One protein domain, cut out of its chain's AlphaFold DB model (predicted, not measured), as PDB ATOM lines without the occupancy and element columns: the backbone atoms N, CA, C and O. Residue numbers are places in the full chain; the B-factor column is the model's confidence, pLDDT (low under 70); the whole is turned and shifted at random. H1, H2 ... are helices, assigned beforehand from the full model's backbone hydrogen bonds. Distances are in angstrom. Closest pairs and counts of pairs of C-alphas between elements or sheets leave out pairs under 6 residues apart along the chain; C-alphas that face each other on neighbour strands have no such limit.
ATOM      1  N   THR A  39      -6.473  16.390  50.935       83.25
ATOM      2  CA  THR A  39      -7.652  16.980  51.589       83.25
ATOM      3  C   THR A  39      -7.338  17.574  52.966       83.25
ATOM      4  O   THR A  39      -7.689  18.730  53.210       83.25
ATOM      5  N   ASP A  40      -6.624  16.853  53.839       80.00
ATOM      6  CA  ASP A  40      -6.224  17.367  55.163       80.00
ATOM      7  C   ASP A  40      -5.356  18.627  55.031       80.00
ATOM      8  O   ASP A  40      -5.478  19.582  55.805       80.00
ATOM      9  N   CYS A  41      -4.509  18.666  53.999       73.56
ATOM     10  CA  CYS A  41      -3.759  19.861  53.637       73.56
ATOM     11  C   CYS A  41      -4.691  21.011  53.247       73.56
ATOM     12  O   CYS A  41      -4.551  22.108  53.779       73.56
ATOM     13  N   VAL A  42      -5.669  20.801  52.363       79.94
ATOM     14  CA  VAL A  42      -6.626  21.861  51.997       79.94
ATOM     15  C   VAL A  42      -7.337  22.415  53.237       79.94
ATOM     16  O   VAL A  42      -7.459  23.638  53.369       79.94
ATOM     17  N   GLU A  43      -7.742  21.554  54.169       83.25
ATOM     18  CA  GLU A  43      -8.394  21.957  55.417       83.25
ATOM     19  C   GLU A  43      -7.479  22.777  56.329       83.25
ATOM     20  O   GLU A  43      -7.861  23.871  56.765       83.25
ATOM     21  N   ALA A  44      -6.248  22.317  56.566       75.69
ATOM     22  CA  ALA A  44      -5.269  23.021  57.394       75.69
ATOM     23  C   ALA A  44      -4.945  24.433  56.866       75.69
ATOM     24  O   ALA A  44      -4.546  25.327  57.622       75.69
ATOM     25  N   LEU A  45      -5.166  24.655  55.571       74.38
ATOM     26  CA  LEU A  45      -4.884  25.902  54.870       74.38
ATOM     27  C   LEU A  45      -6.093  26.802  54.684       74.38
ATOM     28  O   LEU A  45      -5.956  27.884  54.113       74.38
ATOM     29  N   THR A  46      -7.237  26.424  55.254       80.88
ATOM     30  CA  THR A  46      -8.446  27.252  55.323       80.88
ATOM     31  C   THR A  46      -8.164  28.726  55.615       80.88
ATOM     32  O   THR A  46      -8.607  29.560  54.827       80.88
ATOM     33  N   PRO A  47      -7.346  29.093  56.624       71.69
ATOM     34  CA  PRO A  47      -7.095  30.504  56.920       71.69
ATOM     35  C   PRO A  47      -6.353  31.262  55.811       71.69
ATOM     36  O   PRO A  47      -6.366  32.492  55.798       71.69
ATOM     37  N   VAL A  48      -5.642  30.556  54.930       74.75
ATOM     38  CA  VAL A  48      -4.964  31.142  53.769       74.75
ATOM     39  C   VAL A  48      -5.914  31.212  52.578       74.75
ATOM     40  O   VAL A  48      -5.947  32.243  51.910       74.75
ATOM     41  N   TRP A  49      -6.746  30.188  52.363       81.75
ATOM     42  CA  TRP A  49      -7.808  30.217  51.350       81.75
ATOM     43  C   TRP A  49      -8.782  31.361  51.559       81.75
ATOM     44  O   TRP A  49      -9.039  32.114  50.625       81.75
ATOM     45  N   ASP A  50      -9.241  31.549  52.794       81.56
ATOM     46  CA  ASP A  50     -10.172  32.619  53.151       81.56
ATOM     47  C   ASP A  50      -9.592  34.000  52.834       81.56
ATOM     48  O   ASP A  50     -10.308  34.901  52.407       81.56
ATOM     49  N   ARG A  51      -8.275  34.163  53.003       78.50
ATOM     50  CA  ARG A  51      -7.571  35.400  52.655       78.50
ATOM     51  C   ARG A  51      -7.466  35.585  51.147       78.50
ATOM     52  O   ARG A  51      -7.712  36.682  50.665       78.50
ATOM     53  N   LEU A  52      -7.118  34.536  50.401       82.88
ATOM     54  CA  LEU A  52      -7.046  34.593  48.937       82.88
ATOM     55  C   LEU A  52      -8.417  34.838  48.296       82.88
ATOM     56  O   LEU A  52      -8.486  35.504  47.270       82.88
ATOM     57  N   ALA A  53      -9.500  34.380  48.927       85.31
ATOM     58  CA  ALA A  53     -10.870  34.637  48.490       85.31
ATOM     59  C   ALA A  53     -11.273  36.126  48.538       85.31
ATOM     60  O   ALA A  53     -12.303  36.491  47.976       85.31
ATOM     61  N   LEU A  54     -10.479  36.991  49.186       83.31
ATOM     62  CA  LEU A  54     -10.678  38.447  49.187       83.31
ATOM     63  C   LEU A  54     -10.201  39.122  47.891       83.31
ATOM     64  O   LEU A  54     -10.466  40.307  47.684       83.31
ATOM     65  N   LEU A  55      -9.462  38.399  47.047       84.50
ATOM     66  CA  LEU A  55      -8.927  38.900  45.785       84.50
ATOM     67  C   LEU A  55      -9.876  38.589  44.628       84.50
ATOM     68  O   LEU A  55     -10.523  37.542  44.597       84.50
ATOM     69  N   ASN A  56      -9.917  39.480  43.639       91.38
ATOM     70  CA  ASN A  56     -10.556  39.172  42.362       91.38
ATOM     71  C   ASN A  56      -9.602  38.407  41.418       91.38
ATOM     72  O   ASN A  56      -8.405  38.290  41.678       91.38
ATOM     73  N   ALA A  57     -10.124  37.902  40.295       93.62
ATOM     74  CA  ALA A  57      -9.350  37.099  39.343       93.62
ATOM     75  C   ALA A  57      -8.096  37.819  38.809       93.62
ATOM     76  O   ALA A  57      -7.021  37.225  38.775       93.62
ATOM     77  N   GLN A  58      -8.214  39.103  38.458       95.00
ATOM     78  CA  GLN A  58      -7.103  39.911  37.948       95.00
ATOM     79  C   GLN A  58      -6.025  40.140  39.018       95.00
ATOM     80  O   GLN A  58      -4.832  40.165  38.719       95.00
ATOM     81  N   GLU A  59      -6.425  40.295  40.278       89.31
ATOM     82  CA  GLU A  59      -5.500  40.443  41.404       89.31
ATOM     83  C   GLU A  59      -4.742  39.148  41.692       89.31
ATOM     84  O   GLU A  59      -3.544  39.195  41.964       89.31
ATOM     85  N   VAL A  60      -5.405  37.989  41.590       88.38
ATOM     86  CA  VAL A  60      -4.725  36.691  41.709       88.38
ATOM     87  C   VAL A  60      -3.748  36.488  40.551       88.38
ATOM     88  O   VAL A  60      -2.608  36.099  40.788       88.38
ATOM     89  N   GLU A  61      -4.148  36.794  39.318       94.38
ATOM     90  CA  GLU A  61      -3.259  36.731  38.152       94.38
ATOM     91  C   GLU A  61      -2.026  37.625  38.328       94.38
ATOM     92  O   GLU A  61      -0.888  37.178  38.166       94.38
ATOM     93  N   SER A  62      -2.242  38.873  38.750       92.31
ATOM     94  CA  SER A  62      -1.170  39.832  39.025       92.31
ATOM     95  C   SER A  62      -0.231  39.324  40.118       92.31
ATOM     96  O   SER A  62       0.987  39.409  39.970       92.31
ATOM     97  N   LEU A  63      -0.776  38.735  41.191       86.88
ATOM     98  CA  LEU A  63       0.023  38.111  42.243       86.88
ATOM     99  C   LEU A  63       0.903  36.996  41.674       86.88
ATOM    100  O   LEU A  63       2.099  36.975  41.944       86.88
ATOM    101  N   VAL A  64       0.340  36.087  40.874       86.44
ATOM    102  CA  VAL A  64       1.094  34.970  40.288       86.44
ATOM    103  C   VAL A  64       2.191  35.463  39.347       86.44
ATOM    104  O   VAL A  64       3.305  34.941  39.395       86.44
ATOM    105  N   ASN A  65       1.928  36.491  38.543       90.88
ATOM    106  CA  ASN A  65       2.940  37.081  37.670       90.88
ATOM    107  C   ASN A  65       4.072  37.741  38.464       90.88
ATOM    108  O   ASN A  65       5.240  37.470  38.195       90.88
ATOM    109  N   ILE A  66       3.747  38.487  39.522       87.44
ATOM    110  CA  ILE A  66       4.752  39.045  40.432       87.44
ATOM    111  C   ILE A  66       5.596  37.923  41.060       87.44
ATOM    112  O   ILE A  66       6.820  38.026  41.094       87.44
ATOM    113  N   LEU A  67       4.985  36.808  41.487       81.50
ATOM    114  CA  LEU A  67       5.708  35.634  42.005       81.50
ATOM    115  C   LEU A  67       6.689  35.025  40.989       81.50
ATOM    116  O   LEU A  67       7.779  34.605  41.386       81.50
ATOM    117  N   LYS A  68       6.349  35.006  39.694       85.81
ATOM    118  CA  LYS A  68       7.277  34.583  38.629       85.81
ATOM    119  C   LYS A  68       8.479  35.531  38.531       85.81
ATOM    120  O   LYS A  68       9.613  35.059  38.468       85.81
ATOM    121  N   GLU A  69       8.256  36.842  38.592       89.88
ATOM    122  CA  GLU A  69       9.334  37.841  38.542       89.88
ATOM    123  C   GLU A  69      10.278  37.744  39.741       89.88
ATOM    124  O   GLU A  69      11.491  37.864  39.614       89.88
ATOM    125  N   LEU A  70       9.759  37.430  40.921       84.94
ATOM    126  CA  LEU A  70      10.596  37.278  42.114       84.94
ATOM    127  C   LEU A  70      11.419  36.010  42.098       84.94
ATOM    128  O   LEU A  70      12.530  35.986  42.634       84.94
ATOM    129  N   ASN A  71      10.879  34.970  41.470       82.38
ATOM    130  CA  ASN A  71      11.632  33.775  41.162       82.38
ATOM    131  C   ASN A  71      12.833  34.109  40.267       82.38
ATOM    132  O   ASN A  71      13.977  33.802  40.620       82.38
ATOM    133  N   LEU A  72      12.592  34.854  39.187       88.06
ATOM    134  CA  LEU A  72      13.655  35.356  38.320       88.06
ATOM    135  C   LEU A  72      14.647  36.246  39.080       88.06
ATOM    136  O   LEU A  72      15.852  36.028  38.969       88.06
ATOM    137  N   ALA A  73      14.177  37.174  39.917       88.88
ATOM    138  CA  ALA A  73      15.029  38.070  40.699       88.88
ATOM    139  C   ALA A  73      16.031  37.298  41.575       88.88
ATOM    140  O   ALA A  73      17.199  37.680  41.674       88.88
ATOM    141  N   LEU A  74      15.616  36.176  42.178       83.31
ATOM    142  CA  LEU A  74      16.525  35.364  42.990       83.31
ATOM    143  C   LEU A  74      17.655  34.729  42.194       83.31
ATOM    144  O   LEU A  74      18.809  34.824  42.611       83.31
ATOM    145  N   PHE A  75      17.320  34.037  41.110       85.12
ATOM    146  CA  PHE A  75      18.259  33.146  40.425       85.12
ATOM    147  C   PHE A  75      18.986  33.816  39.268       85.12
ATOM    148  O   PHE A  75      20.146  33.499  39.003       85.12
ATOM    149  N   SER A  76      18.319  34.748  38.599       90.31
ATOM    150  CA  SER A  76      18.782  35.369  37.359       90.31
ATOM    151  C   SER A  76      18.921  36.887  37.469       90.31
ATOM    152  O   SER A  76      19.732  37.465  36.750       90.31
ATOM    153  N   GLY A  77      18.212  37.508  38.411       91.19
ATOM    154  CA  GLY A  77      18.082  38.956  38.492       91.19
ATOM    155  C   GLY A  77      17.086  39.488  37.460       91.19
ATOM    156  O   GLY A  77      16.855  38.870  36.420       91.19
ATOM    157  N   ILE A  78      16.472  40.631  37.757       93.88
ATOM    158  CA  ILE A  78      15.509  41.308  36.876       93.88
ATOM    159  C   ILE A  78      15.789  42.811  36.815       93.88
ATOM    160  O   ILE A  78      16.510  43.369  37.649       93.88
ATOM    161  N   ASN A  79      15.221  43.487  35.812       93.38
ATOM    162  CA  ASN A  79      15.317  44.945  35.652       93.38
ATOM    163  C   ASN A  79      16.768  45.472  35.664       93.38
ATOM    164  O   ASN A  79      17.063  46.521  36.233       93.38
ATOM    165  N   GLY A  80      17.689  44.715  35.056       93.88
ATOM    166  CA  GLY A  80      19.115  45.055  34.967       93.88
ATOM    167  C   GLY A  80      19.930  44.795  36.239       93.88
ATOM    168  O   GLY A  80      21.118  45.112  36.270       93.88
ATOM    169  N   ASN A  81      19.326  44.213  37.278       95.19
ATOM    170  CA  ASN A  81      20.020  43.836  38.505       95.19
ATOM    171  C   ASN A  81      20.593  42.412  38.404       95.19
ATOM    172  O   ASN A  81      20.021  41.572  37.707       95.19
ATOM    173  N   PRO A  82      21.699  42.106  39.107       95.81
ATOM    174  CA  PRO A  82      22.208  40.740  39.203       95.81
ATOM    175  C   PRO A  82      21.272  39.841  40.034       95.81
ATOM    176  O   PRO A  82      20.443  40.357  40.789       95.81
ATOM    177  N   PRO A  83      21.436  38.506  39.972       92.19
ATOM    178  CA  PRO A  83      20.750  37.584  40.871       92.19
ATOM    179  C   PRO A  83      20.902  37.989  42.336       92.19
ATOM    180  O   PRO A  83      21.995  38.347  42.783       92.19
ATOM    181  N   VAL A  84      19.817  37.891  43.101       88.88
ATOM    182  CA  VAL A  84      19.875  38.134  44.546       88.88
ATOM    183  C   VAL A  84      20.645  37.028  45.269       88.88
ATOM    184  O   VAL A  84      21.385  37.305  46.215       88.88
ATOM    185  N   LEU A  85      20.483  35.771  44.843       85.69
ATOM    186  CA  LEU A  85      21.274  34.663  45.365       85.69
ATOM    187  C   LEU A  85      22.669  34.700  44.753       85.69
ATOM    188  O   LEU A  85      22.836  34.645  43.533       85.69
ATOM    189  N   THR A  86      23.684  34.694  45.611       91.62
ATOM    190  CA  THR A  86      25.070  34.518  45.171       91.62
ATOM    191  C   THR A  86      25.267  33.144  44.530       91.62
ATOM    192  O   THR A  86      24.578  32.183  44.876       91.62
ATOM    193  N   ALA A  87      26.271  33.006  43.660       92.81
ATOM    194  CA  ALA A  87      26.611  31.718  43.047       92.81
ATOM    195  C   ALA A  87      26.841  30.606  44.090       92.81
ATOM    196  O   ALA A  87      26.424  29.470  43.881       92.81
ATOM    197  N   GLN A  88      27.436  30.942  45.242       92.31
ATOM    198  CA  GLN A  88      27.634  29.994  46.339       92.31
ATOM    199  C   GLN A  88      26.307  29.548  46.966       92.31
ATOM    200  O   GLN A  88      26.124  28.362  47.214       92.31
ATOM    201  N   GLN A  89      25.373  30.471  47.200       87.38
ATOM    202  CA  GLN A  89      24.056  30.134  47.751       87.38
ATOM    203  C   GLN A  89      23.238  29.291  46.769       87.38
ATOM    204  O   GLN A  89      22.641  28.297  47.173       87.38
ATOM    205  N   GLN A  90      23.261  29.628  45.474       85.75
ATOM    206  CA  GLN A  90      22.622  28.812  44.434       85.75
ATOM    207  C   GLN A  90      23.234  27.406  44.368       85.75
ATOM    208  O   GLN A  90      22.509  26.418  44.260       85.75
ATOM    209  N   PHE A  91      24.561  27.303  44.485       87.50
ATOM    210  CA  PHE A  91      25.247  26.018  44.551       87.50
ATOM    211  C   PHE A  91      24.809  25.206  45.772       87.50
ATOM    212  O   PHE A  91      24.471  24.040  45.609       87.50
ATOM    213  N   VAL A  92      24.751  25.812  46.964       81.25
ATOM    214  CA  VAL A  92      24.290  25.143  48.193       81.25
ATOM    215  C   VAL A  92      22.847  24.659  48.047       81.25
ATOM    216  O   VAL A  92      22.573  23.502  48.356       81.25
ATOM    217  N   LEU A  93      21.939  25.496  47.536       79.94
ATOM    218  CA  LEU A  93      20.550  25.103  47.272       79.94
ATOM    219  C   LEU A  93      20.487  23.865  46.370       79.94
ATOM    220  O   LEU A  93      19.829  22.879  46.712       79.94
ATOM    221  N   LYS A  94      21.255  23.864  45.280       81.62
ATOM    222  CA  LYS A  94      21.275  22.754  44.327       81.62
ATOM    223  C   LYS A  94      21.933  21.501  44.902       81.62
ATOM    224  O   LYS A  94      21.406  20.409  44.741       81.62
ATOM    225  N   SER A  95      23.087  21.628  45.551       83.06
ATOM    226  CA  SER A  95      23.889  20.478  45.975       83.06
ATOM    227  C   SER A  95      23.383  19.831  47.260       83.06
ATOM    228  O   SER A  95      23.587  18.638  47.453       83.06
ATOM    229  N   LYS A  96      22.793  20.622  48.165       77.75
ATOM    230  CA  LYS A  96      22.386  20.175  49.505       77.75
ATOM    231  C   LYS A  96      20.887  19.929  49.633       77.75
ATOM    232  O   LYS A  96      20.487  19.138  50.478       77.75
ATOM    233  N   TYR A  97      20.087  20.632  48.835       74.44
ATOM    234  CA  TYR A  97      18.629  20.535  48.873       74.44
ATOM    235  C   TYR A  97      18.038  20.101  47.531       74.44
ATOM    236  O   TYR A  97      16.825  20.039  47.402       74.44
ATOM    237  N   ALA A  98      18.858  19.833  46.509       73.62
ATOM    238  CA  ALA A  98      18.381  19.561  45.153       73.62
ATOM    239  C   ALA A  98      17.445  20.653  44.593       73.62
ATOM    240  O   ALA A  98      16.633  20.376  43.713       73.62
ATOM    241  N   LEU A  99      17.559  21.889  45.090       72.94
ATOM    242  CA  LEU A  99      16.762  23.032  44.652       72.94
ATOM    243  C   LEU A  99      17.589  23.914  43.719       72.94
ATOM    244  O   LEU A  99      18.595  24.495  44.115       72.94
ATOM    245  N   ASP A 100      17.143  24.058  42.480       70.62
ATOM    246  CA  ASP A 100      17.631  25.080  41.558       70.62
ATOM    247  C   ASP A 100      16.449  25.832  40.932       70.62
ATOM    248  O   ASP A 100      15.302  25.633  41.335       70.62
ATOM    249  N   TYR A 101      16.720  26.698  39.953       67.06
ATOM    250  CA  TYR A 101      15.673  27.440  39.248       67.06
ATOM    251  C   TYR A 101      14.561  26.522  38.708       67.06
ATOM    252  O   TYR A 101      13.379  26.838  38.837       67.06
ATOM    253  N   SER A 102      14.925  25.356  38.158       62.97
ATOM    254  CA  SER A 102      13.961  24.398  37.602       62.97
ATOM    255  C   SER A 102      13.135  23.707  38.685       62.97
ATOM    256  O   SER A 102      11.938  23.494  38.504       62.97
ATOM    257  N   GLY A 103      13.746  23.439  39.844       56.78
ATOM    258  CA  GLY A 103      13.074  22.874  41.015       56.78
ATOM    259  C   GLY A 103      12.104  23.831  41.709       56.78
ATOM    260  O   GLY A 103      11.458  23.442  42.680       56.78
ATOM    261  N   LEU A 104      12.002  25.073  41.233       63.53
ATOM    262  CA  LEU A 104      11.199  26.109  41.852       63.53
ATOM    263  C   LEU A 104      10.291  26.868  40.853       63.53
ATOM    264  O   LEU A 104       9.824  27.969  41.134       63.53
ATOM    265  N   LEU A 105       9.960  26.259  39.707       72.00
ATOM    266  CA  LEU A 105       9.005  26.778  38.699       72.00
ATOM    267  C   LEU A 105       7.531  26.709  39.128       72.00
ATOM    268  O   LEU A 105       6.604  26.628  38.324       72.00
ATOM    269  N   LEU A 106       7.289  26.694  40.422       73.88
ATOM    270  CA  LEU A 106       5.971  26.478  40.964       73.88
ATOM    271  C   LEU A 106       4.978  27.605  40.603       73.88
ATOM    272  O   LEU A 106       3.808  27.272  40.399       73.88
ATOM    273  N   PRO A 107       5.358  28.903  40.455       81.00
ATOM    274  CA  PRO A 107       4.390  29.917  40.034       81.00
ATOM    275  C   PRO A 107       3.893  29.647  38.611       81.00
ATOM    276  O   PRO A 107       2.730  29.888  38.302       81.00
ATOM    277  N   GLN A 108       4.761  29.095  37.761       86.31
ATOM    278  CA  GLN A 108       4.430  28.647  36.412       86.31
ATOM    279  C   GLN A 108       3.539  27.399  36.435       86.31
ATOM    280  O   GLN A 108       2.619  27.300  35.632       86.31
ATOM    281  N   VAL A 109       3.764  26.464  37.364       85.25
ATOM    282  CA  VAL A 109       2.906  25.275  37.527       85.25
ATOM    283  C   VAL A 109       1.509  25.663  38.016       85.25
ATOM    284  O   VAL A 109       0.524  25.148  37.495       85.25
ATOM    285  N   LEU A 110       1.408  26.599  38.963       87.06
ATOM    286  CA  LEU A 110       0.129  27.152  39.417       87.06
ATOM    287  C   LEU A 110      -0.617  27.811  38.258       87.06
ATOM    288  O   LEU A 110      -1.787  27.520  38.039       87.06
ATOM    289  N   ASP A 111       0.065  28.690  37.527       90.19
ATOM    290  CA  ASP A 111      -0.487  29.377  36.362       90.19
ATOM    291  C   ASP A 111      -0.985  28.383  35.302       90.19
ATOM    292  O   ASP A 111      -2.118  28.471  34.835       90.19
ATOM    293  N   ALA A 112      -0.178  27.368  34.983       94.38
ATOM    294  CA  ALA A 112      -0.566  26.311  34.059       94.38
ATOM    295  C   ALA A 112      -1.793  25.538  34.560       94.38
ATOM    296  O   ALA A 112      -2.727  25.317  33.791       94.38
ATOM    297  N   TYR A 113      -1.830  25.155  35.840       93.44
ATOM    298  CA  TYR A 113      -2.959  24.433  36.422       93.44
ATOM    299  C   TYR A 113      -4.245  25.262  36.359       93.44
ATOM    300  O   TYR A 113      -5.244  24.802  35.810       93.44
ATOM    301  N   VAL A 114      -4.200  26.507  36.844       92.75
ATOM    302  CA  VAL A 114      -5.347  27.428  36.880       92.75
ATOM    303  C   VAL A 114      -5.925  27.669  35.485       92.75
ATOM    304  O   VAL A 114      -7.141  27.754  35.326       92.75
ATOM    305  N   ASN A 115      -5.077  27.736  34.459       95.50
ATOM    306  CA  ASN A 115      -5.520  27.959  33.083       95.50
ATOM    307  C   ASN A 115      -5.958  26.685  32.340       95.50
ATOM    308  O   ASN A 115      -6.564  26.788  31.275       95.50
ATOM    309  N   THR A 116      -5.679  25.493  32.875       96.62
ATOM    310  CA  THR A 116      -6.032  24.207  32.239       96.62
ATOM    311  C   THR A 116      -7.146  23.451  32.956       96.62
ATOM    312  O   THR A 116      -7.762  22.574  32.354       96.62
ATOM    313  N   HIS A 117      -7.441  23.803  34.207       95.88
ATOM    314  CA  HIS A 117      -8.463  23.164  35.029       95.88
ATOM    315  C   HIS A 117      -9.627  24.121  35.287       95.88
ATOM    316  O   HIS A 117      -9.497  25.344  35.210       95.88
ATOM    317  N   GLN A 118     -10.791  23.554  35.591       96.12
ATOM    318  CA  GLN A 118     -11.984  24.318  35.932       96.12
ATOM    319  C   GLN A 118     -12.452  23.943  37.330       96.12
ATOM    320  O   GLN A 118     -12.517  22.763  37.664       96.12
ATOM    321  N   SER A 119     -12.841  24.940  38.117       94.81
ATOM    322  CA  SER A 119     -13.584  24.726  39.356       94.81
ATOM    323  C   SER A 119     -15.048  25.028  39.088       94.81
ATOM    324  O   SER A 119     -15.390  26.118  38.631       94.81
ATOM    325  N   LYS A 120     -15.922  24.044  39.326       89.00
ATOM    326  CA  LYS A 120     -17.384  24.187  39.173       89.00
ATOM    327  C   LYS A 120     -17.823  24.815  37.832       89.00
ATOM    328  O   LYS A 120     -18.803  25.554  37.781       89.00
ATOM    329  N   GLY A 121     -17.102  24.510  36.750       89.62
ATOM    330  CA  GLY A 121     -17.380  24.990  35.388       89.62
ATOM    331  C   GLY A 121     -16.770  26.350  35.020       89.62
ATOM    332  O   GLY A 121     -16.893  26.767  33.871       89.62
ATOM    333  N   ALA A 122     -16.090  27.033  35.947       93.00
ATOM    334  CA  ALA A 122     -15.326  28.245  35.668       93.00
ATOM    335  C   ALA A 122     -13.835  27.915  35.491       93.00
ATOM    336  O   ALA A 122     -13.250  27.208  36.310       93.00
ATOM    337  N   GLY A 123     -13.219  28.424  34.421       94.00
ATOM    338  CA  GLY A 123     -11.784  28.275  34.146       94.00
ATOM    339  C   GLY A 123     -10.965  29.510  34.517       94.00
ATOM    340  O   GLY A 123     -11.515  30.569  34.838       94.00
ATOM    341  N   GLY A 124      -9.640  29.375  34.442       95.81
ATOM    342  CA  GLY A 124      -8.708  30.468  34.704       95.81
ATOM    343  C   GLY A 124      -8.787  30.979  36.143       95.81
ATOM    344  O   GLY A 124      -9.316  30.328  37.051       95.81
ATOM    345  N   TYR A 125      -8.291  32.194  36.362       94.31
ATOM    346  CA  TYR A 125      -8.244  32.793  37.699       94.31
ATOM    347  C   TYR A 125      -9.623  33.045  38.321       94.31
ATOM    348  O   TYR A 125      -9.748  33.042  39.544       94.31
ATOM    349  N   ALA A 126     -10.674  33.196  37.510       94.50
ATOM    350  CA  ALA A 126     -12.047  33.260  38.006       94.50
ATOM    351  C   ALA A 126     -12.483  31.927  38.640       94.50
ATOM    352  O   ALA A 126     -13.029  31.923  39.744       94.50
ATOM    353  N   GLY A 127     -12.166  30.804  37.984       94.56
ATOM    354  CA  GLY A 127     -12.356  29.467  38.545       94.56
ATOM    355  C   GLY A 127     -11.561  29.259  39.830       94.56
ATOM    356  O   GLY A 127     -12.101  28.776  40.820       94.56
ATOM    357  N   PHE A 128     -10.305  29.709  39.871       94.25
ATOM    358  CA  PHE A 128      -9.497  29.635  41.089       94.25
ATOM    359  C   PHE A 128     -10.105  30.426  42.263       94.25
ATOM    360  O   PHE A 128     -10.194  29.900  43.371       94.25
ATOM    361  N   VAL A 129     -10.560  31.665  42.038       92.06
ATOM    362  CA  VAL A 129     -11.218  32.480  43.083       92.06
ATOM    363  C   VAL A 129     -12.487  31.794  43.596       92.06
ATOM    364  O   VAL A 129     -12.740  31.770  44.803       92.06
ATOM    365  N   GLN A 130     -13.263  31.173  42.703       93.31
ATOM    366  CA  GLN A 130     -14.420  30.370  43.092       93.31
ATOM    367  C   GLN A 130     -14.012  29.154  43.933       93.31
ATOM    368  O   GLN A 130     -14.667  28.869  44.938       93.31
ATOM    369  N   ALA A 131     -12.916  28.483  43.570       93.44
ATOM    370  CA  ALA A 131     -12.416  27.312  44.277       93.44
ATOM    371  C   ALA A 131     -12.022  27.620  45.726       93.44
ATOM    372  O   ALA A 131     -12.307  26.816  46.607       93.44
ATOM    373  N   VAL A 132     -11.398  28.774  45.992       89.38
ATOM    374  CA  VAL A 132     -10.941  29.153  47.347       89.38
ATOM    375  C   VAL A 132     -12.032  29.779  48.222       89.38
ATOM    376  O   VAL A 132     -11.840  29.905  49.433       89.38
ATOM    377  N   SER A 133     -13.180  30.144  47.640       90.44
ATOM    378  CA  SER A 133     -14.280  30.823  48.336       90.44
ATOM    379  C   SER A 133     -14.755  30.055  49.582       90.44
ATOM    380  O   SER A 133     -15.050  28.864  49.480       90.44
ATOM    381  N   PRO A 134     -14.917  30.706  50.752       88.88
ATOM    382  CA  PRO A 134     -15.363  30.031  51.975       88.88
ATOM    383  C   PRO A 134     -16.804  29.509  51.890       88.88
ATOM    384  O   PRO A 134     -17.141  28.538  52.558       88.88
ATOM    385  N   VAL A 135     -17.656  30.123  51.061       86.19
ATOM    386  CA  VAL A 135     -19.073  29.733  50.929       86.19
ATOM    387  C   VAL A 135     -19.217  28.412  50.174       86.19
ATOM    388  O   VAL A 135     -20.121  27.633  50.449       86.19
ATOM    389  N   ASN A 136     -18.338  28.169  49.202       86.06
ATOM    390  CA  ASN A 136     -18.468  27.079  48.242       86.06
ATOM    391  C   ASN A 136     -17.090  26.551  47.832       86.06
ATOM    392  O   ASN A 136     -16.830  26.389  46.639       86.06
ATOM    393  N   ARG A 137     -16.219  26.269  48.803       91.69
ATOM    394  CA  ARG A 137     -14.858  25.801  48.521       91.69
ATOM    395  C   ARG A 137     -14.874  24.526  47.682       91.69
ATOM    396  O   ARG A 137     -15.632  23.598  47.963       91.69
ATOM    397  N   ASP A 138     -14.051  24.489  46.646       95.12
ATOM    398  CA  ASP A 138     -13.863  23.315  45.796       95.12
ATOM    399  C   ASP A 138     -12.652  22.520  46.291       95.12
ATOM    400  O   ASP A 138     -11.520  22.717  45.854       95.12
ATOM    401  N   VAL A 139     -12.894  21.669  47.288       91.94
ATOM    402  CA  VAL A 139     -11.836  20.911  47.970       91.94
ATOM    403  C   VAL A 139     -11.113  19.972  47.008       91.94
ATOM    404  O   VAL A 139      -9.895  19.866  47.094       91.94
ATOM    405  N   THR A 140     -11.827  19.353  46.064       93.88
ATOM    406  CA  THR A 140     -11.231  18.465  45.057       93.88
ATOM    407  C   THR A 140     -10.289  19.234  44.140       93.88
ATOM    408  O   THR A 140      -9.122  18.875  44.040       93.88
ATOM    409  N   TYR A 141     -10.744  20.352  43.561       93.88
ATOM    410  CA  TYR A 141      -9.884  21.198  42.727       93.88
ATOM    411  C   TYR A 141      -8.626  21.664  43.476       93.88
ATOM    412  O   TYR A 141      -7.539  21.712  42.897       93.88
ATOM    413  N   LEU A 142      -8.762  22.029  44.757       88.94
ATOM    414  CA  LEU A 142      -7.637  22.483  45.575       88.94
ATOM    415  C   LEU A 142      -6.693  21.338  45.968       88.94
ATOM    416  O   LEU A 142      -5.490  21.574  46.032       88.94
ATOM    417  N   ALA A 143      -7.205  20.127  46.197       86.62
ATOM    418  CA  ALA A 143      -6.407  18.932  46.472       86.62
ATOM    419  C   ALA A 143      -5.610  18.479  45.232       86.62
ATOM    420  O   ALA A 143      -4.426  18.162  45.337       86.62
ATOM    421  N   ASP A 144      -6.205  18.554  44.043       89.62
ATOM    422  CA  ASP A 144      -5.529  18.240  42.778       89.62
ATOM    423  C   ASP A 144      -4.455  19.291  42.431       89.62
ATOM    424  O   ASP A 144      -3.333  18.957  42.026       89.62
ATOM    425  N   LEU A 145      -4.755  20.579  42.652       86.81
ATOM    426  CA  LEU A 145      -3.782  21.672  42.526       86.81
ATOM    427  C   LEU A 145      -2.594  21.444  43.463       86.81
ATOM    428  O   LEU A 145      -1.430  21.559  43.068       86.81
ATOM    429  N   TYR A 146      -2.910  21.123  44.713       79.19
ATOM    430  CA  TYR A 146      -1.963  20.797  45.763       79.19
ATOM    431  C   TYR A 146      -1.012  19.661  45.313       79.19
ATOM    432  O   TYR A 146       0.213  19.813  45.372       79.19
ATOM    433  N   GLU A 147      -1.543  18.551  44.788       81.19
ATOM    434  CA  GLU A 147      -0.743  17.406  44.331       81.19
ATOM    435  C   GLU A 147       0.117  17.737  43.112       81.19
ATOM    436  O   GLU A 147       1.293  17.361  43.055       81.19
ATOM    437  N   THR A 148      -0.443  18.484  42.161       85.75
ATOM    438  CA  THR A 148       0.259  18.930  40.951       85.75
ATOM    439  C   THR A 148       1.497  19.741  41.314       85.75
ATOM    440  O   THR A 148       2.609  19.458  40.860       85.75
ATOM    441  N   LEU A 149       1.320  20.727  42.188       77.75
ATOM    442  CA  LEU A 149       2.405  21.573  42.647       77.75
ATOM    443  C   LEU A 149       3.425  20.794  43.501       77.75
ATOM    444  O   LEU A 149       4.630  20.980  43.333       77.75
ATOM    445  N   ARG A 150       2.989  19.865  44.364       75.81
ATOM    446  CA  ARG A 150       3.902  18.974  45.106       75.81
ATOM    447  C   ARG A 150       4.779  18.160  44.155       75.81
ATOM    448  O   ARG A 150       5.975  18.015  44.395       75.81
ATOM    449  N   ASN A 151       4.191  17.592  43.107       80.62
ATOM    450  CA  ASN A 151       4.899  16.729  42.164       80.62
ATOM    451  C   ASN A 151       5.863  17.494  41.249       80.62
ATOM    452  O   ASN A 151       6.774  16.877  40.699       80.62
ATOM    453  N   ALA A 152       5.719  18.816  41.145       79.50
ATOM    454  CA  ALA A 152       6.697  19.669  40.482       79.50
ATOM    455  C   ALA A 152       8.002  19.841  41.284       79.50
ATOM    456  O   ALA A 152       9.028  20.199  40.705       79.50
ATOM    457  N   LEU A 153       8.002  19.561  42.595       75.06
ATOM    458  CA  LEU A 153       9.228  19.568  43.393       75.06
ATOM    459  C   LEU A 153      10.108  18.343  43.079       75.06
ATOM    460  O   LEU A 153       9.591  17.219  42.981       75.06
ATOM    461  N   PRO A 154      11.447  18.509  43.028       75.88
ATOM    462  CA  PRO A 154      12.374  17.402  42.818       75.88
ATOM    463  C   PRO A 154      12.130  16.253  43.802       75.88
ATOM    464  O   PRO A 154      11.985  16.460  45.008       75.88
ATOM    465  N   LEU A 155      12.092  15.014  43.298       78.31
ATOM    466  CA  LEU A 155      11.876  13.833  44.141       78.31
ATOM    467  C   LEU A 155      12.942  13.718  45.240       78.31
ATOM    468  O   LEU A 155      12.606  13.422  46.382       78.31
ATOM    469  N   SER A 156      14.203  14.008  44.909       72.94
ATOM    470  CA  SER A 156      15.311  14.043  45.868       72.94
ATOM    471  C   SER A 156      15.049  15.028  47.003       72.94
ATOM    472  O   SER A 156      15.168  14.644  48.159       72.94
ATOM    473  N   TYR A 157      14.592  16.246  46.697       75.62
ATOM    474  CA  TYR A 157      14.210  17.224  47.718       75.62
ATOM    475  C   TYR A 157      13.105  16.677  48.629       75.62
ATOM    476  O   TYR A 157      13.229  16.709  49.853       75.62
ATOM    477  N   ARG A 158      12.035  16.121  48.045       73.19
ATOM    478  CA  ARG A 158      10.904  15.576  48.817       73.19
ATOM    479  C   ARG A 158      11.342  14.464  49.776       73.19
ATOM    480  O   ARG A 158      10.947  14.482  50.938       73.19
ATOM    481  N   VAL A 159      12.179  13.540  49.304       73.00
ATOM    482  CA  VAL A 159      12.705  12.417  50.097       73.00
ATOM    483  C   VAL A 159      13.685  12.901  51.167       73.00
ATOM    484  O   VAL A 159      13.569  12.514  52.330       73.00
ATOM    485  N   GLU A 160      14.633  13.768  50.811       69.69
ATOM    486  CA  GLU A 160      15.661  14.248  51.738       69.69
ATOM    487  C   GLU A 160      15.066  15.042  52.897       69.69
ATOM    488  O   GLU A 160      15.512  14.898  54.033       69.69
ATOM    489  N   MET A 161      14.044  15.859  52.651       71.88
ATOM    490  CA  MET A 161      13.439  16.689  53.694       71.88
ATOM    491  C   MET A 161      12.843  15.859  54.838       71.88
ATOM    492  O   MET A 161      13.091  16.167  56.006       71.88
ATOM    493  N   ASN A 162      12.143  14.769  54.507       69.88
ATOM    494  CA  ASN A 162      11.551  13.876  55.504       69.88
ATOM    495  C   ASN A 162      12.602  12.920  56.096       69.88
ATOM    496  O   ASN A 162      12.749  12.842  57.314       69.88
ATOM    497  N   HIS A 163      13.374  12.217  55.262       73.75
ATOM    498  CA  HIS A 163      14.235  11.122  55.732       73.75
ATOM    499  C   HIS A 163      15.623  11.582  56.193       73.75
ATOM    500  O   HIS A 163      16.142  11.112  57.210       73.75
ATOM    501  N   THR A 164      16.240  12.505  55.459       72.94
ATOM    502  CA  THR A 164      17.599  12.975  55.753       72.94
ATOM    503  C   THR A 164      17.558  14.044  56.833       72.94
ATOM    504  O   THR A 164      18.226  13.907  57.863       72.94
ATOM    505  N   TRP A 165      16.740  15.075  56.623       75.88
ATOM    506  CA  TRP A 165      16.695  16.274  57.453       75.88
ATOM    507  C   TRP A 165      15.707  16.179  58.611       75.88
ATOM    508  O   TRP A 165      15.884  16.893  59.590       75.88
ATOM    509  N   GLY A 166      14.718  15.285  58.557       79.25
ATOM    510  CA  GLY A 166      13.728  15.138  59.624       79.25
ATOM    511  C   GLY A 166      12.840  16.369  59.808       79.25
ATOM    512  O   GLY A 166      12.290  16.548  60.885       79.25
ATOM    513  N   TRP A 167      12.721  17.238  58.795       76.62
ATOM    514  CA  TRP A 167      11.791  18.366  58.833       76.62
ATOM    515  C   TRP A 167      10.466  17.927  58.211       76.62
ATOM    516  O   TRP A 167      10.274  18.000  56.992       76.62
ATOM    517  N   GLY A 168       9.594  17.406  59.073       69.88
ATOM    518  CA  GLY A 168       8.336  16.782  58.694       69.88
ATOM    519  C   GLY A 168       7.326  17.723  58.032       69.88
ATOM    520  O   GLY A 168       7.441  18.949  57.997       69.88
ATOM    521  N   GLU A 169       6.311  17.101  57.446       68.12
ATOM    522  CA  GLU A 169       5.190  17.723  56.733       68.12
ATOM    523  C   GLU A 169       4.416  18.714  57.597       68.12
ATOM    524  O   GLU A 169       4.245  19.881  57.230       68.12
ATOM    525  N   ARG A 170       4.041  18.278  58.797       73.44
ATOM    526  CA  ARG A 170       3.299  19.088  59.759       73.44
ATOM    527  C   ARG A 170       4.101  20.302  60.227       73.44
ATOM    528  O   ARG A 170       3.571  21.410  60.268       73.44
ATOM    529  N   GLU A 171       5.377  20.116  60.551       76.25
ATOM    530  CA  GLU A 171       6.257  21.183  61.031       76.25
ATOM    531  C   GLU A 171       6.469  22.254  59.960       76.25
ATOM    532  O   GLU A 171       6.454  23.451  60.265       76.25
ATOM    533  N   ARG A 172       6.614  21.839  58.695       75.56
ATOM    534  CA  ARG A 172       6.675  22.751  57.547       75.56
ATOM    535  C   ARG A 172       5.401  23.574  57.438       75.56
ATOM    536  O   ARG A 172       5.475  24.802  57.397       75.56
ATOM    537  N   LEU A 173       4.244  22.919  57.451       68.81
ATOM    538  CA  LEU A 173       2.950  23.584  57.340       68.81
ATOM    539  C   LEU A 173       2.745  24.627  58.445       68.81
ATOM    540  O   LEU A 173       2.386  25.779  58.184       68.81
ATOM    541  N   GLU A 174       3.046  24.248  59.689       75.62
ATOM    542  CA  GLU A 174       2.961  25.146  60.836       75.62
ATOM    543  C   GLU A 174       3.928  26.328  60.713       75.62
ATOM    544  O   GLU A 174       3.514  27.470  60.950       75.62
ATOM    545  N   PHE A 175       5.180  26.095  60.303       79.75
ATOM    546  CA  PHE A 175       6.150  27.164  60.058       79.75
ATOM    547  C   PHE A 175       5.592  28.202  59.081       79.75
ATOM    548  O   PHE A 175       5.584  29.392  59.402       79.75
ATOM    549  N   TYR A 176       5.066  27.772  57.931       72.88
ATOM    550  CA  TYR A 176       4.565  28.682  56.899       72.88
ATOM    551  C   TYR A 176       3.315  29.445  57.332       72.88
ATOM    552  O   TYR A 176       3.239  30.660  57.135       72.88
ATOM    553  N   ILE A 177       2.363  28.780  57.996       68.75
ATOM    554  CA  ILE A 177       1.170  29.444  58.542       68.75
ATOM    555  C   ILE A 177       1.571  30.522  59.559       68.75
ATOM    556  O   ILE A 177       0.991  31.612  59.581       68.75
ATOM    557  N   LYS A 178       2.555  30.245  60.425       78.31
ATOM    558  CA  LYS A 178       3.048  31.229  61.399       78.31
ATOM    559  C   LYS A 178       3.826  32.351  60.726       78.31
ATOM    560  O   LYS A 178       3.610  33.508  61.077       78.31
ATOM    561  N   LEU A 179       4.665  32.021  59.750       74.62
ATOM    562  CA  LEU A 179       5.450  32.976  58.984       74.62
ATOM    563  C   LEU A 179       4.539  33.996  58.289       74.62
ATOM    564  O   LEU A 179       4.692  35.196  58.519       74.62
ATOM    565  N   LEU A 180       3.516  33.535  57.562       69.00
ATOM    566  CA  LEU A 180       2.533  34.408  56.913       69.00
ATOM    567  C   LEU A 180       1.845  35.354  57.901       69.00
ATOM    568  O   LEU A 180       1.658  36.522  57.598       69.00
ATOM    569  N   LYS A 181       1.517  34.897  59.113       70.25
ATOM    570  CA  LYS A 181       0.903  35.763  60.136       70.25
ATOM    571  C   LYS A 181       1.838  36.856  60.650       70.25
ATOM    572  O   LYS A 181       1.358  37.874  61.149       70.25
ATOM    573  N   THR A 182       3.147  36.629  60.598       69.75
ATOM    574  CA  THR A 182       4.132  37.562  61.152       69.75
ATOM    575  C   THR A 182       4.605  38.607  60.166       69.75
ATOM    576  O   THR A 182       4.918  39.714  60.588       69.75
ATOM    577  N   ILE A 183       4.652  38.291  58.878       68.62
ATOM    578  CA  ILE A 183       5.230  39.199  57.897       68.62
ATOM    579  C   ILE A 183       4.320  40.406  57.654       68.62
ATOM    580  O   ILE A 183       3.092  40.306  57.690       68.62
ATOM    581  N   LYS A 184       4.953  41.555  57.418       69.19
ATOM    582  CA  LYS A 184       4.342  42.839  57.099       69.19
ATOM    583  C   LYS A 184       5.061  43.465  55.913       69.19
ATOM    584  O   LYS A 184       6.283  43.432  55.858       69.19
ATOM    585  N   LEU A 185       4.312  44.054  54.993       66.25
ATOM    586  CA  LEU A 185       4.865  44.959  53.987       66.25
ATOM    587  C   LEU A 185       4.486  46.393  54.357       66.25
ATOM    588  O   LEU A 185       3.347  46.643  54.762       66.25
ATOM    589  N   ASP A 186       5.446  47.302  54.279       61.41
ATOM    590  CA  ASP A 186       5.229  48.732  54.444       61.41
ATOM    591  C   ASP A 186       4.902  49.408  53.091       61.41
ATOM    592  O   ASP A 186       5.054  48.786  52.032       61.41
ATOM    593  N   PRO A 187       4.490  50.688  53.116       51.03
ATOM    594  CA  PRO A 187       4.052  51.434  51.932       51.03
ATOM    595  C   PRO A 187       5.132  51.643  50.873       51.03
ATOM    596  O   PRO A 187       4.852  51.868  49.699       51.03
ATOM    597  N   ALA A 188       6.395  51.605  51.288       53.91
ATOM    598  CA  ALA A 188       7.540  51.754  50.404       53.91
ATOM    599  C   ALA A 188       7.973  50.404  49.801       53.91
ATOM    600  O   ALA A 188       9.003  50.328  49.127       53.91
ATOM    601  N   GLY A 189       7.200  49.337  50.033       57.28
ATOM    602  CA  GLY A 189       7.537  47.983  49.617       57.28
ATOM    603  C   GLY A 189       8.624  47.349  50.483       57.28
ATOM    604  O   GLY A 189       9.192  46.326  50.094       57.28
ATOM    605  N   ASN A 190       8.936  47.921  51.651       67.44
ATOM    606  CA  ASN A 190       9.866  47.290  52.573       67.44
ATOM    607  C   ASN A 190       9.143  46.196  53.347       67.44
ATOM    608  O   ASN A 190       8.079  46.392  53.934       67.44
ATOM    609  N   ILE A 191       9.762  45.028  53.406       68.12
ATOM    610  CA  ILE A 191       9.255  43.930  54.217       68.12
ATOM    611  C   ILE A 191       9.772  44.106  55.640       68.12
ATOM    612  O   ILE A 191      10.980  44.213  55.870       68.12
ATOM    613  N   SER A 192       8.856  44.050  56.596       69.56
ATOM    614  CA  SER A 192       9.134  43.806  58.001       69.56
ATOM    615  C   SER A 192       8.655  42.423  58.395       69.56
ATOM    616  O   SER A 192       7.678  41.867  57.902       69.56
ATOM    617  N   CYS A 193       9.428  41.821  59.269       69.88
ATOM    618  CA  CYS A 193       9.472  40.393  59.331       69.88
ATOM    619  C   CYS A 193       9.727  39.939  60.784       69.88
ATOM    620  O   CYS A 193      10.727  39.292  61.115       69.88
ATOM    621  N   PRO A 194       8.851  40.395  61.704       67.75
ATOM    622  CA  PRO A 194       9.041  40.257  63.134       67.75
ATOM    623  C   PRO A 194       9.065  38.786  63.540       67.75
ATOM    624  O   PRO A 194       8.249  37.984  63.099       67.75
ATOM    625  N   ARG A 195       9.971  38.451  64.464       78.56
ATOM    626  CA  ARG A 195      10.091  37.116  65.077       78.56
ATOM    627  C   ARG A 195      10.511  35.998  64.126       78.56
ATOM    628  O   ARG A 195      10.443  34.843  64.533       78.56
ATOM    629  N   PHE A 196      10.978  36.301  62.920       78.81
ATOM    630  CA  PHE A 196      11.389  35.257  61.991       78.81
ATOM    631  C   PHE A 196      12.443  34.311  62.563       78.81
ATOM    632  O   PHE A 196      12.260  33.102  62.503       78.81
ATOM    633  N   ASP A 197      13.518  34.847  63.152       82.94
ATOM    634  CA  ASP A 197      14.574  34.007  63.726       82.94
ATOM    635  C   ASP A 197      13.999  33.084  64.810       82.94
ATOM    636  O   ASP A 197      14.339  31.908  64.869       82.94
ATOM    637  N   ALA A 198      13.040  33.575  65.604       86.06
ATOM    638  CA  ALA A 198      12.343  32.766  66.602       86.06
ATOM    639  C   ALA A 198      11.422  31.699  65.978       86.06
ATOM    640  O   ALA A 198      11.239  30.637  66.568       86.06
ATOM    641  N   LEU A 199      10.829  31.963  64.807       82.69
ATOM    642  CA  LEU A 199      10.059  30.966  64.061       82.69
ATOM    643  C   LEU A 199      10.967  29.892  63.459       82.69
ATOM    644  O   LEU A 199      10.641  28.716  63.572       82.69
ATOM    645  N   VAL A 200      12.103  30.275  62.871       83.75
ATOM    646  CA  VAL A 200      13.092  29.329  62.337       83.75
ATOM    647  C   VAL A 200      13.664  28.451  63.432       83.75
ATOM    648  O   VAL A 200      13.716  27.234  63.269       83.75
ATOM    649  N   GLU A 201      14.032  29.046  64.564       87.81
ATOM    650  CA  GLU A 201      14.522  28.292  65.711       87.81
ATOM    651  C   GLU A 201      13.484  27.252  66.144       87.81
ATOM    652  O   GLU A 201      13.771  26.063  66.247       87.81
ATOM    653  N   ARG A 202      12.233  27.691  66.326       89.38
ATOM    654  CA  ARG A 202      11.157  26.844  66.840       89.38
ATOM    655  C   ARG A 202      10.721  25.740  65.878       89.38
ATOM    656  O   ARG A 202      10.451  24.642  66.346       89.38
ATOM    657  N   TYR A 203      10.576  26.049  64.593       83.69
ATOM    658  CA  TYR A 203       9.878  25.185  63.636       83.69
ATOM    659  C   TYR A 203      10.777  24.585  62.554       83.69
ATOM    660  O   TYR A 203      10.286  23.816  61.732       83.69
ATOM    661  N   ILE A 204      12.068  24.919  62.539       83.25
ATOM    662  CA  ILE A 204      13.052  24.279  61.660       83.25
ATOM    663  C   ILE A 204      14.167  23.679  62.508       83.25
ATOM    664  O   ILE A 204      14.334  22.466  62.520       83.25
ATOM    665  N   ILE A 205      14.905  24.500  63.255       87.56
ATOM    666  CA  ILE A 205      16.131  24.055  63.935       87.56
ATOM    667  C   ILE A 205      15.817  23.073  65.070       87.56
ATOM    668  O   ILE A 205      16.421  22.009  65.145       87.56
ATOM    669  N   ASN A 206      14.832  23.375  65.919       92.19
ATOM    670  CA  ASN A 206      14.494  22.527  67.069       92.19
ATOM    671  C   ASN A 206      13.774  21.222  66.707       92.19
ATOM    672  O   ASN A 206      13.594  20.368  67.573       92.19
ATOM    673  N   VAL A 207      13.329  21.081  65.459       86.12
ATOM    674  CA  VAL A 207      12.508  19.948  65.005       86.12
ATOM    675  C   VAL A 207      13.140  19.186  63.844       86.12
ATOM    676  O   VAL A 207      12.525  18.266  63.326       86.12
ATOM    677  N   SER A 208      14.348  19.555  63.414       85.31
ATOM    678  CA  SER A 208      15.030  18.922  62.284       85.31
ATOM    679  C   SER A 208      16.547  18.901  62.485       85.31
ATOM    680  O   SER A 208      17.085  19.450  63.442       85.31
ATOM    681  N   LYS A 209      17.265  18.273  61.555       86.44
ATOM    682  CA  LYS A 209      18.735  18.290  61.488       86.44
ATOM    683  C   LYS A 209      19.281  19.520  60.756       86.44
ATOM    684  O   LYS A 209      20.491  19.621  60.570       86.44
ATOM    685  N   ILE A 210      18.412  20.420  60.292       82.62
ATOM    686  CA  ILE A 210      18.811  21.646  59.602       82.62
ATOM    687  C   ILE A 210      19.329  22.638  60.640       82.62
ATOM    688  O   ILE A 210      18.619  23.028  61.565       82.62
ATOM    689  N   THR A 211      20.569  23.082  60.466       87.38
ATOM    690  CA  THR A 211      21.197  24.048  61.369       87.38
ATOM    691  C   THR A 211      21.017  25.479  60.875       87.38
ATOM    692  O   THR A 211      20.791  25.736  59.691       87.38
ATOM    693  N   LYS A 212      21.214  26.454  61.770       86.88
ATOM    694  CA  LYS A 212      21.263  27.872  61.385       86.88
ATOM    695  C   LYS A 212      22.312  28.145  60.301       86.88
ATOM    696  O   LYS A 212      22.046  28.915  59.384       86.88
ATOM    697  N   LYS A 213      23.467  27.474  60.376       87.38
ATOM    698  CA  LYS A 213      24.520  27.579  59.360       87.38
ATOM    699  C   LYS A 213      24.023  27.125  57.991       87.38
ATOM    700  O   LYS A 213      24.293  27.801  57.010       87.38
ATOM    701  N   ASP A 214      23.280  26.025  57.934       82.50
ATOM    702  CA  ASP A 214      22.760  25.505  56.668       82.50
ATOM    703  C   ASP A 214      21.801  26.495  56.002       82.50
ATOM    704  O   ASP A 214      21.878  26.733  54.798       82.50
ATOM    705  N   LEU A 215      20.949  27.128  56.810       82.19
ATOM    706  CA  LEU A 215      20.023  28.165  56.361       82.19
ATOM    707  C   LEU A 215      20.761  29.427  55.898       82.19
ATOM    708  O   LEU A 215      20.429  29.989  54.857       82.19
ATOM    709  N   ASP A 216      21.775  29.866  56.641       82.50
ATOM    710  CA  ASP A 216      22.561  31.048  56.285       82.50
ATOM    711  C   ASP A 216      23.400  30.808  55.011       82.50
ATOM    712  O   ASP A 216      23.434  31.677  54.134       82.50
ATOM    713  N   ASP A 217      23.991  29.617  54.858       82.00
ATOM    714  CA  ASP A 217      24.741  29.192  53.664       82.00
ATOM    715  C   ASP A 217      23.831  29.097  52.423       82.00
ATOM    716  O   ASP A 217      24.269  29.388  51.310       82.00
ATOM    717  N   ALA A 218      22.554  28.745  52.611       76.62
ATOM    718  CA  ALA A 218      21.522  28.767  51.572       76.62
ATOM    719  C   ALA A 218      20.923  30.169  51.326       76.62
ATOM    720  O   ALA A 218      20.095  30.347  50.435       76.62
ATOM    721  N   GLY A 219      21.321  31.181  52.105       74.94
ATOM    722  CA  GLY A 219      20.818  32.551  51.981       74.94
ATOM    723  C   GLY A 219      19.421  32.784  52.565       74.94
ATOM    724  O   GLY A 219      18.815  33.817  52.286       74.94
ATOM    725  N   PHE A 220      18.909  31.882  53.403       77.44
ATOM    726  CA  PHE A 220      17.555  31.927  53.955       77.44
ATOM    727  C   PHE A 220      17.385  33.009  55.049       77.44
ATOM    728  O   PHE A 220      17.444  32.728  56.249       77.44
ATOM    729  N   ASN A 221      17.214  34.280  54.636       74.19
ATOM    730  CA  ASN A 221      17.064  35.457  55.521       74.19
ATOM    731  C   ASN A 221      16.337  36.694  54.872       74.19
ATOM    732  O   ASN A 221      16.021  36.602  53.699       74.19
ATOM    733  N   CYS A 222      16.074  37.874  55.527       70.00
ATOM    734  CA  CYS A 222      15.031  38.846  54.982       70.00
ATOM    735  C   CYS A 222      15.534  39.452  53.764       70.00
ATOM    736  O   CYS A 222      14.755  39.879  52.929       70.00
ATOM    737  N   GLN A 223      16.829  39.695  53.844       70.12
ATOM    738  CA  GLN A 223      17.481  40.603  52.970       70.12
ATOM    739  C   GLN A 223      17.462  39.994  51.594       70.12
ATOM    740  O   GLN A 223      17.298  40.746  50.654       70.12
ATOM    741  N   LEU A 224      17.477  38.662  51.498       73.81
ATOM    742  CA  LEU A 224      17.181  37.961  50.263       73.81
ATOM    743  C   LEU A 224      15.854  38.434  49.642       73.81
ATOM    744  O   LEU A 224      15.766  38.729  48.461       73.81
ATOM    745  N   PHE A 225      14.808  38.590  50.442       73.00
ATOM    746  CA  PHE A 225      13.486  38.958  49.941       73.00
ATOM    747  C   PHE A 225      13.343  40.448  49.696       73.00
ATOM    748  O   PHE A 225      12.841  40.832  48.649       73.00
ATOM    749  N   ALA A 226      13.829  41.288  50.610       71.94
ATOM    750  CA  ALA A 226      13.862  42.728  50.390       71.94
ATOM    751  C   ALA A 226      14.671  43.053  49.128       71.94
ATOM    752  O   ALA A 226      14.231  43.853  48.316       71.94
ATOM    753  N   ALA A 227      15.797  42.371  48.911       81.69
ATOM    754  CA  ALA A 227      16.579  42.505  47.691       81.69
ATOM    755  C   ALA A 227      15.792  42.059  46.451       81.69
ATOM    756  O   ALA A 227      15.826  42.777  45.461       81.69
ATOM    757  N   ALA A 228      15.037  40.955  46.508       83.81
ATOM    758  CA  ALA A 228      14.184  40.527  45.394       83.81
ATOM    759  C   ALA A 228      13.072  41.542  45.082       83.81
ATOM    760  O   ALA A 228      12.921  41.937  43.930       83.81
ATOM    761  N   ILE A 229      12.352  42.034  46.101       82.56
ATOM    762  CA  ILE A 229      11.346  43.093  45.917       82.56
ATOM    763  C   ILE A 229      11.984  44.347  45.349       82.56
ATOM    764  O   ILE A 229      11.402  44.974  44.476       82.56
ATOM    765  N   LEU A 230      13.165  44.743  45.824       86.25
ATOM    766  CA  LEU A 230      13.817  45.962  45.356       86.25
ATOM    767  C   LEU A 230      14.085  45.933  43.851       86.25
ATOM    768  O   LEU A 230      14.045  47.004  43.244       86.25
ATOM    769  N   GLN A 231      14.272  44.748  43.264       91.56
ATOM    770  CA  GLN A 231      14.417  44.601  41.819       91.56
ATOM    771  C   GLN A 231      13.101  44.758  41.050       91.56
ATOM    772  O   GLN A 231      13.170  45.055  39.864       91.56
ATOM    773  N   LEU A 232      11.929  44.612  41.682       88.25
ATOM    774  CA  LEU A 232      10.634  44.875  41.041       88.25
ATOM    775  C   LEU A 232      10.496  46.349  40.629       88.25
ATOM    776  O   LEU A 232      11.032  47.266  41.270       88.25
ATOM    777  N   THR A 233       9.706  46.580  39.589       90.06
ATOM    778  CA  THR A 233       9.278  47.911  39.159       90.06
ATOM    779  C   THR A 233       8.393  48.583  40.217       90.06
ATOM    780  O   THR A 233       7.838  47.943  41.115       90.06
ATOM    781  N   SER A 234       8.243  49.907  40.134       84.19
ATOM    782  CA  SER A 234       7.363  50.655  41.045       84.19
ATOM    783  C   SER A 234       5.895  50.225  40.932       84.19
ATOM    784  O   SER A 234       5.176  50.220  41.932       84.19
ATOM    785  N   GLU A 235       5.454  49.835  39.735       85.94
ATOM    786  CA  GLU A 235       4.095  49.351  39.479       85.94
ATOM    787  C   GLU A 235       3.849  47.987  40.136       85.94
ATOM    788  O   GLU A 235       2.864  47.815  40.857       85.94
ATOM    789  N   GLU A 236       4.779  47.043  39.985       88.06
ATOM    790  CA  GLU A 236       4.704  45.724  40.626       88.06
ATOM    791  C   GLU A 236       4.734  45.832  42.153       88.06
ATOM    792  O   GLU A 236       3.954  45.166  42.831       88.06
ATOM    793  N   LYS A 237       5.580  46.712  42.708       81.69
ATOM    794  CA  LYS A 237       5.620  46.987  44.155       81.69
ATOM    795  C   LYS A 237       4.283  47.514  44.667       81.69
ATOM    796  O   LYS A 237       3.794  47.039  45.689       81.69
ATOM    797  N   THR A 238       3.685  48.460  43.946       80.06
ATOM    798  CA  THR A 238       2.385  49.048  44.302       80.06
ATOM    799  C   THR A 238       1.273  48.000  44.232       80.06
ATOM    800  O   THR A 238       0.481  47.860  45.164       80.06
ATOM    801  N   THR A 239       1.251  47.216  43.153       83.12
ATOM    802  CA  THR A 239       0.281  46.133  42.940       83.12
ATOM    803  C   THR A 239       0.375  45.092  44.046       83.12
ATOM    804  O   THR A 239      -0.624  44.741  44.676       83.12
ATOM    805  N   LEU A 240       1.593  44.650  44.351       82.19
ATOM    806  CA  LEU A 240       1.849  43.727  45.438       82.19
ATOM    807  C   LEU A 240       1.390  44.283  46.788       82.19
ATOM    808  O   LEU A 240       0.719  43.569  47.529       82.19
ATOM    809  N   ALA A 241       1.757  45.519  47.132       75.62
ATOM    810  CA  ALA A 241       1.385  46.129  48.406       75.62
ATOM    811  C   ALA A 241      -0.141  46.186  48.576       75.62
ATOM    812  O   ALA A 241      -0.665  45.821  49.632       75.62
ATOM    813  N   GLY A 242      -0.863  46.537  47.507       76.06
ATOM    814  CA  GLY A 242      -2.325  46.502  47.468       76.06
ATOM    815  C   GLY A 242      -2.891  45.101  47.718       76.06
ATOM    816  O   GLY A 242      -3.749  44.930  48.589       76.06
ATOM    817  N   ILE A 243      -2.370  44.088  47.019       79.75
ATOM    818  CA  ILE A 243      -2.785  42.685  47.176       79.75
ATOM    819  C   ILE A 243      -2.512  42.193  48.600       79.75
ATOM    820  O   ILE A 243      -3.418  41.678  49.257       79.75
ATOM    821  N   LEU A 244      -1.290  42.386  49.109       76.94
ATOM    822  CA  LEU A 244      -0.899  41.968  50.457       76.94
ATOM    823  C   LEU A 244      -1.752  42.652  51.529       76.94
ATOM    824  O   LEU A 244      -2.139  42.011  52.506       76.94
ATOM    825  N   THR A 245      -2.092  43.928  51.345       74.44
ATOM    826  CA  THR A 245      -3.002  44.654  52.237       74.44
ATOM    827  C   THR A 245      -4.386  44.016  52.263       74.44
ATOM    828  O   THR A 245      -4.887  43.723  53.349       74.44
ATOM    829  N   LYS A 246      -4.967  43.707  51.095       77.31
ATOM    830  CA  LYS A 246      -6.280  43.044  50.999       77.31
ATOM    831  C   LYS A 246      -6.316  41.691  51.701       77.31
ATOM    832  O   LYS A 246      -7.269  41.405  52.416       77.31
ATOM    833  N   ILE A 247      -5.260  40.890  51.573       72.81
ATOM    834  CA  ILE A 247      -5.175  39.576  52.233       72.81
ATOM    835  C   ILE A 247      -4.715  39.655  53.701       72.81
ATOM    836  O   ILE A 247      -4.391  38.634  54.317       72.81
ATOM    837  N   GLY A 248      -4.668  40.858  54.289       69.50
ATOM    838  CA  GLY A 248      -4.345  41.090  55.699       69.50
ATOM    839  C   GLY A 248      -2.873  40.858  56.062       69.50
ATOM    840  O   GLY A 248      -2.577  40.492  57.207       69.50
TER     841      GLY A 248
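What this domain is: This is residues 39 to 248 of the 397 residues of the protein "Dockerin domain-containing protein" of Peptococcaceae bacterium SCADC1_2_3 (UniProt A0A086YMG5). A rounded shell of mostly crossed helices surrounds a middle that holds no helix centre: H3, H5 and H7 make a curved wall with H5 between the other two, H6 crosses one end of it, and the helical hairpin of H9 and H10 stands across the middle from it. H1 and H2 close the end near H6, H4, H8 and H11 make the other end, and H12 and H13 pack on H3. The printed part has 210 residues with thirteen named helices, H1 to H13 in order along the chain, and no named strand; the class is all helix. The whole is compact, with a radius of gyration of the C-alphas of 17.2 A and spans of 47 by 40 by 30 A.

Where its parts are: H1, residues 39 to 44, begins with C-alpha 39 at (-7.652, 16.980, 51.589). H2 is residues 46 to 52, and H3, residues 57 to 75, is the longest at 27.9 A. H4 is residues 87 to 97, H5 106 to 116, H6 124 to 132, and H7 139 to 152, 20.0 A long. H8 is residues 155 to 164, and H9, residues 169 to 182, measures 20.4 A. H10 is residues 196 to 203, H11 212 to 217 and H12 222 to 231. H13, residues 234 to 246, spans 18.5 A and ends with C-alpha 246 at (-6.280, 43.044, 50.999).

How they stand to each other: H1 touches H7 about perpendicular, at 85 degrees; the closest C-alphas, Thr 39 and Ala 143, are 5.6 A apart. H2 touches H6, closest C-alphas Trp 49 and Val 132 at 5.2 A. H3 touches H5 with residues 64 to 68 alone, at a shallow tilt of 32 degrees, opposite ways; the closest C-alphas are Lys 68 and Pro 107, 5.7 A. With residues 57 to 61 alone H3 touches H6, closest C-alphas Ala 57 and Tyr 125 at 4.7 A. H3 also touches H12, closest C-alphas Ala 73 and Ala 228 at 5.4 A, and H13, Ile 66 and Glu 236 at 6.7 A. H5 touches H7 at a steep tilt of 45 degrees, opposite ways, closest C-alphas Leu 106 and Leu 149 at 6.3 A. H4 only just touches H8 and H11, with 3 pairs of C-alphas within 8 A each. H9 and H10 form a helical hairpin at a shallow tilt of 24 degrees, closest C-alphas Phe 175 and Tyr 203 at 5.5 A. H3 and H9 are apart. Every O i to N i+4 pair is within hydrogen-bond range in H1, H3 to H7 and H9 to H13; in H2 2 of 3 are, in H8 5 of 6.

The domain as a whole: The farthest C-alphas, Gly 121 and Lys 213, are 48.3 A apart. The printed part has no cut. The links H3 to H4 and H9 to H10 are long; in the latter, residues 184 to 185 pair antiparallel with 191 to 192. The mean pLDDT of the printed part is 81.8, with 25 residues under 70, among them 101 to 104 and 182 to 194.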